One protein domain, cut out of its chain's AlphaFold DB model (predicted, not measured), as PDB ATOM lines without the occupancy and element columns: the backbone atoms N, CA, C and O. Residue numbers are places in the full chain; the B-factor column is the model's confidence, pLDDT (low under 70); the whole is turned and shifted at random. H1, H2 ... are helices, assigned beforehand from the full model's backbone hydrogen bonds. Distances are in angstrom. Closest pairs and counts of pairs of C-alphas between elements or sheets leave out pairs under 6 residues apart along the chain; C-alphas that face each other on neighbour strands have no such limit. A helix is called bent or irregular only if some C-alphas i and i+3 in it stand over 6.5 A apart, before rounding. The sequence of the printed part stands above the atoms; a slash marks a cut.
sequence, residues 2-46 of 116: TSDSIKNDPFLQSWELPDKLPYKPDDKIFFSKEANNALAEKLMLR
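Overview. This is residues 2 to 46 of the 116 residues of an uncharacterized protein of Soboliphyme baturini (UniProt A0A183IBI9). The model is a loose hook: H3, the longest helix, makes the short limb, the small helix H2 sits at the turn, and a long stretch with no named element, residues 7 to 27, leads from the turn towards the tiny helix H1. Residues 2 to 13, which include H1, stick out as a free arm at the end of the longest axis away from H2, and no two of the three helices clearly touch. The printed part has 45 residues with three named helices, H1, H2 and H3 in that order along the chain, and no named strand; the class is all helix, though under half of the residues, 18 of 45, are in named elements. It is only just extended, close to loose, with a radius of gyration of the C-alphas of 14.1 A, and the C-alphas span 45 by 20 by 9 A.

Arrangement. Begin with H3, residues 33 to 42, the longest helix. Look next at H2, residues 28 to 31, which is close to H3 but not clearly touching it, with 2 pairs of C-alphas within 8 A. Their closest C-alphas are those of Ile 29 and Ala 35, 6.5 A apart, and the centres are 11.2 A apart. Then go to H1, residues 3 to 6, which is apart from both H2 and H3. In H3 every pair of O i and N i+4 is within hydrogen-bond range. H1 and H2, with 4 residues each, are too short for such a pair; of O i to N i+3 pairs, H2 has 1 of 1 within range and H1 has 0 of 1.

Along the chain. Find C-alpha 33 at (12.802, -14.521, 30.942); from there H3 runs 14.2 A to C-alpha 42 at (9.484, -24.404, 40.558). Before it, H2 begins at C-alpha 28, at (12.456, -5.409, 36.179), and ends at C-alpha 31. For H1, look at C-alpha 3, at (-15.956, -33.476, 48.100); the helix ends at C-alpha 6. No helix is bent or irregular.

Size, cuts and confidence. The C-alphas of Thr 2 and Lys 28 are the two farthest apart, at 44.7 A, while the first and last printed C-alphas, Thr 2 and Arg 46, are 27.7 A apart. The printed part has no cut. The link from H1 to H2, 21 residues, is long, and the link from H2 to H3, 1 residue, is tight. Residues 2 to 13, 15 to 20 and 24 to 29 stand free. In the B-factor column, the mean pLDDT of the printed part is 70.3, and residues 2 to 20 are under 70; the mean is 49 in H1 and 87 in both H2 and H3.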
ATOM      1  N   THR A   2     -17.058 -37.636  45.767       45.44
ATOM      2  CA  THR A   2     -17.296 -36.942  47.041       45.44
ATOM      3  C   THR A   2     -16.326 -35.766  47.177       45.44
ATOM      4  O   THR A   2     -15.211 -35.811  46.654       45.44
ATOM      5  N   SER A   3     -16.744 -34.701  47.869       45.84
ATOM      6  CA  SER A   3     -15.956 -33.476  48.100       45.84
ATOM      7  C   SER A   3     -14.569 -33.722  48.700       45.84
ATOM      8  O   SER A   3     -13.701 -32.855  48.637       45.84
ATOM      9  N   ASP A   4     -14.367 -34.901  49.278       47.34
ATOM     10  CA  ASP A   4     -13.173 -35.268  50.028       47.34
ATOM     11  C   ASP A   4     -12.085 -35.885  49.133       47.34
ATOM     12  O   ASP A   4     -10.909 -35.855  49.489       47.34
ATOM     13  N   SER A   5     -12.438 -36.362  47.930       49.34
ATOM     14  CA  SER A   5     -11.464 -36.809  46.916       49.34
ATOM     15  C   SER A   5     -10.804 -35.636  46.181       49.34
ATOM     16  O   SER A   5      -9.690 -35.767  45.700       49.34
ATOM     17  N   ILE A   6     -11.480 -34.485  46.124       53.53
ATOM     18  CA  ILE A   6     -10.996 -33.245  45.491       53.53
ATOM     19  C   ILE A   6      -9.918 -32.582  46.366       53.53
ATOM     20  O   ILE A   6      -8.969 -32.002  45.852       53.53
ATOM     21  N   LYS A   7     -10.036 -32.703  47.694       46.59
ATOM     22  CA  LYS A   7      -9.126 -32.078  48.671       46.59
ATOM     23  C   LYS A   7      -7.802 -32.823  48.874       46.59
ATOM     24  O   LYS A   7      -6.883 -32.245  49.437       46.59
ATOM     25  N   ASN A   8      -7.721 -34.083  48.444       47.00
ATOM     26  CA  ASN A   8      -6.538 -34.938  48.594       47.00
ATOM     27  C   ASN A   8      -5.910 -35.327  47.247       47.00
ATOM     28  O   ASN A   8      -5.030 -36.183  47.216       47.00
ATOM     29  N   ASP A   9      -6.371 -34.742  46.138       49.66
ATOM     30  CA  ASP A   9      -5.725 -34.921  44.842       49.66
ATOM     31  C   ASP A   9      -4.489 -34.004  44.799       49.66
ATOM     32  O   ASP A   9      -4.653 -32.776  44.829       49.66
ATOM     33  N   PRO A  10      -3.255 -34.550  44.731       50.66
ATOM     34  CA  PRO A  10      -2.029 -33.748  44.696       50.66
ATOM     35  C   PRO A  10      -2.027 -32.726  43.554       50.66
ATOM     36  O   PRO A  10      -1.323 -31.719  43.612       50.66
ATOM     37  N   PHE A  11      -2.831 -32.970  42.515       44.75
ATOM     38  CA  PHE A  11      -3.008 -32.063  41.395       44.75
ATOM     39  C   PHE A  11      -3.862 -30.837  41.749       44.75
ATOM     40  O   PHE A  11      -3.515 -29.732  41.345       44.75
ATOM     41  N   LEU A  12      -4.944 -30.978  42.522       45.28
ATOM     42  CA  LEU A  12      -5.880 -29.880  42.827       45.28
ATOM     43  C   LEU A  12      -5.373 -28.939  43.925       45.28
ATOM     44  O   LEU A  12      -5.727 -27.762  43.930       45.28
ATOM     45  N   GLN A  13      -4.457 -29.410  44.771       48.22
ATOM     46  CA  GLN A  13      -3.704 -28.571  45.708       48.22
ATOM     47  C   GLN A  13      -2.737 -27.594  45.007       48.22
ATOM     48  O   GLN A  13      -2.236 -26.672  45.641       48.22
ATOM     49  N   SER A  14      -2.493 -27.758  43.698       49.06
ATOM     50  CA  SER A  14      -1.617 -26.874  42.909       49.06
ATOM     51  C   SER A  14      -2.317 -25.653  42.288       49.06
ATOM     52  O   SER A  14      -1.638 -24.754  41.794       49.06
ATOM     53  N   TRP A  15      -3.658 -25.596  42.318       42.81
ATOM     54  CA  TRP A  15      -4.458 -24.543  41.665       42.81
ATOM     55  C   TRP A  15      -4.928 -23.428  42.610       42.81
ATOM     56  O   TRP A  15      -5.626 -22.510  42.175       42.81
ATOM     57  N   GLU A  16      -4.524 -23.457  43.883       52.62
ATOM     58  CA  GLU A  16      -4.561 -22.265  44.729       52.62
ATOM     59  C   GLU A  16      -3.497 -21.294  44.208       52.62
ATOM     60  O   GLU A  16      -2.307 -21.400  44.513       52.62
ATOM     61  N   LEU A  17      -3.922 -20.369  43.344       54.28
ATOM     62  CA  LEU A  17      -3.091 -19.241  42.940       54.28
ATOM     63  C   LEU A  17      -2.591 -18.560  44.218       54.28
ATOM     64  O   LEU A  17      -3.418 -18.209  45.060       54.28
ATOM     65  N   PRO A  18      -1.273 -18.362  44.392       59.38
ATOM     66  CA  PRO A  18      -0.793 -17.619  45.541       59.38
ATOM     67  C   PRO A  18      -1.465 -16.245  45.519       59.38
ATOM     68  O   PRO A  18      -1.369 -15.528  44.521       59.38
ATOM     69  N   ASP A  19      -2.115 -15.867  46.625       61.44
ATOM     70  CA  ASP A  19      -2.806 -14.574  46.791       61.44
ATOM     71  C   ASP A  19      -1.914 -13.368  46.444       61.44
ATOM     72  O   ASP A  19      -2.384 -12.245  46.248       61.44
ATOM     73  N   LYS A  20      -0.596 -13.584  46.395       69.38
ATOM     74  CA  LYS A  20       0.411 -12.592  46.051       69.38
ATOM     75  C   LYS A  20       1.245 -13.072  44.872       69.38
ATOM     76  O   LYS A  20       1.774 -14.183  44.873       69.38
ATOM     77  N   LEU A  21       1.414 -12.176  43.904       72.81
ATOM     78  CA  LEU A  21       2.353 -12.356  42.805       72.81
ATOM     79  C   LEU A  21       3.774 -12.601  43.349       72.81
ATOM     80  O   LEU A  21       4.171 -11.970  44.333       72.81
ATOM     81  N   PRO A  22       4.562 -13.472  42.699       78.25
ATOM     82  CA  PRO A  22       5.926 -13.789  43.125       78.25
ATOM     83  C   PRO A  22       6.886 -12.598  43.002       78.25
ATOM     84  O   PRO A  22       7.857 -12.516  43.749       78.25
ATOM     85  N   TYR A  23       6.593 -11.662  42.096       82.12
ATOM     86  CA  TYR A  23       7.332 -10.416  41.896       82.12
ATOM     87  C   TYR A  23       6.348  -9.247  41.823       82.12
ATOM     88  O   TYR A  23       5.203  -9.427  41.396       82.12
ATOM     89  N   LYS A  24       6.778  -8.042  42.211       84.94
ATOM     90  CA  LYS A  24       5.949  -6.844  42.029       84.94
ATOM     91  C   LYS A  24       5.921  -6.463  40.539       84.94
ATOM     92  O   LYS A  24       6.954  -6.594  39.886       84.94
ATOM     93  N   PRO A  25       4.793  -5.958  40.003       85.44
ATOM     94  CA  PRO A  25       4.696  -5.567  38.590       85.44
ATOM     95  C   PRO A  25       5.713  -4.503  38.146       85.44
ATOM     96  O   PRO A  25       6.120  -4.496  36.988       85.44
ATOM     97  N   ASP A  26       6.140  -3.630  39.064       86.75
ATOM     98  CA  ASP A  26       7.070  -2.529  38.773       86.75
ATOM     99  C   ASP A  26       8.543  -2.976  38.714       86.75
ATOM    100  O   ASP A  26       9.410  -2.246  38.224       86.75
ATOM    101  N   ASP A  27       8.853  -4.179  39.203       87.44
ATOM    102  CA  ASP A  27      10.221  -4.681  39.243       87.44
ATOM    103  C   ASP A  27      10.649  -5.203  37.864       87.44
ATOM    104  O   ASP A  27       9.948  -5.981  37.216       87.44
ATOM    105  N   LYS A  28      11.881  -4.890  37.441       88.00
ATOM    106  CA  LYS A  28      12.456  -5.409  36.179       88.00
ATOM    107  C   LYS A  28      12.485  -6.943  36.114       88.00
ATOM    108  O   LYS A  28      12.484  -7.515  35.027       88.00
ATOM    109  N   ILE A  29      12.503  -7.601  37.275       88.12
ATOM    110  CA  ILE A  29      12.500  -9.063  37.420       88.12
ATOM    111  C   ILE A  29      11.213  -9.669  36.849       88.12
ATOM    112  O   ILE A  29      11.271 -10.742  36.256       88.12
ATOM    113  N   PHE A  30      10.083  -8.956  36.931       84.94
ATOM    114  CA  PHE A  30       8.794  -9.399  36.393       84.94
ATOM    115  C   PHE A  30       8.860  -9.700  34.883       84.94
ATOM    116  O   PHE A  30       8.258 -10.655  34.393       84.94
ATOM    117  N   PHE A  31       9.665  -8.931  34.144       86.62
ATOM    118  CA  PHE A  31       9.856  -9.085  32.699       86.62
ATOM    119  C   PHE A  31      11.071  -9.952  32.330       86.62
ATOM    120  O   PHE A  31      11.344 -10.159  31.146       86.62
ATOM    121  N   SER A  32      11.810 -10.479  33.313       92.19
ATOM    122  CA  SER A  32      12.983 -11.317  33.053       92.19
ATOM    123  C   SER A  32      12.572 -12.729  32.635       92.19
ATOM    124  O   SER A  32      11.892 -13.449  33.367       92.19
ATOM    125  N   LYS A  33      13.037 -13.163  31.457       90.56
ATOM    126  CA  LYS A  33      12.802 -14.521  30.942       90.56
ATOM    127  C   LYS A  33      13.361 -15.596  31.879       90.56
ATOM    128  O   LYS A  33      12.726 -16.626  32.066       90.56
ATOM    129  N   GLU A  34      14.527 -15.358  32.470       91.94
ATOM    130  CA  GLU A  34      15.202 -16.315  33.355       91.94
ATOM    131  C   GLU A  34      14.416 -16.523  34.652       91.94
ATOM    132  O   GLU A  34      14.139 -17.658  35.032       91.94
ATOM    133  N   ALA A  35      13.976 -15.427  35.279       88.94
ATOM    134  CA  ALA A  35      13.178 -15.472  36.502       88.94
ATOM    135  C   ALA A  35      11.809 -16.137  36.275       88.94
ATOM    136  O   ALA A  35      11.349 -16.909  37.119       88.94
ATOM    137  N   ASN A  36      11.184 -15.876  35.123       86.44
ATOM    138  CA  ASN A  36       9.917 -16.495  34.736       86.44
ATOM    139  C   ASN A  36      10.069 -17.994  34.433       86.44
ATOM    140  O   ASN A  36       9.229 -18.789  34.848       86.44
ATOM    141  N   ASN A  37      11.157 -18.403  33.774       88.06
ATOM    142  CA  ASN A  37      11.438 -19.815  33.515       88.06
ATOM    143  C   ASN A  37      11.735 -20.590  34.809       88.06
ATOM    144  O   ASN A  37      11.171 -21.662  35.010       88.06
ATOM    145  N   ALA A  38      12.556 -20.036  35.708       87.62
ATOM    146  CA  ALA A  38      12.863 -20.653  37.001       87.62
ATOM    147  C   ALA A  38      11.612 -20.794  37.886       87.62
ATOM    148  O   ALA A  38      11.424 -21.799  38.572       87.62
ATOM    149  N   LEU A  39      10.720 -19.801  37.846       85.44
ATOM    150  CA  LEU A  39       9.429 -19.872  38.521       85.44
ATOM    151  C   LEU A  39       8.530 -20.959  37.915       85.44
ATOM    152  O   LEU A  39       7.916 -21.716  38.663       85.44
ATOM    153  N   ALA A  40       8.458 -21.054  36.585       83.25
ATOM    154  CA  ALA A  40       7.668 -22.081  35.911       83.25
ATOM    155  C   ALA A  40       8.162 -23.498  36.248       83.25
ATOM    156  O   ALA A  40       7.347 -24.389  36.475       83.25
ATOM    157  N   GLU A  41       9.479 -23.688  36.347       85.44
ATOM    158  CA  GLU A  41      10.091 -24.945  36.784       85.44
ATOM    159  C   GLU A  41       9.750 -25.262  38.246       85.44
ATOM    160  O   GLU A  41       9.295 -26.367  38.545       85.44
ATOM    161  N   LYS A  42       9.863 -24.272  39.141       84.38
ATOM    162  CA  LYS A  42       9.484 -24.404  40.558       84.38
ATOM    163  C   LYS A  42       8.013 -24.786  40.741       84.38
ATOM    164  O   LYS A  42       7.694 -25.568  41.630       84.38
ATOM    165  N   LEU A  43       7.128 -24.228  39.917       80.88
ATOM    166  CA  LEU A  43       5.691 -24.513  39.924       80.88
ATOM    167  C   LEU A  43       5.321 -25.767  39.114       80.88
ATOM    168  O   LEU A  43       4.142 -26.088  39.003       80.88
ATOM    169  N   MET A  44       6.302 -26.461  38.524       78.94
ATOM    170  CA  MET A  44       6.094 -27.612  37.640       78.94
ATOM    171  C   MET A  44       5.067 -27.352  36.523       78.94
ATOM    172  O   MET A  44       4.351 -28.257  36.089       78.94
ATOM    173  N   LEU A  45       5.012 -26.114  36.018       76.06
ATOM    174  CA  LEU A  45       4.095 -25.710  34.954       76.06
ATOM    175  C   LEU A  45       4.549 -26.317  33.626       76.06
ATOM    176  O   LEU A  45       5.378 -25.761  32.904       76.06
ATOM    177  N   ARG A  46       3.988 -27.475  33.284       74.88
ATOM    178  CA  ARG A  46       4.200 -28.111  31.982       74.88
ATOM    179  C   ARG A  46       3.111 -27.674  31.020       74.88
ATOM    180  O   ARG A  46       1.929 -27.908  31.245       74.88
TER     181      ARG A  46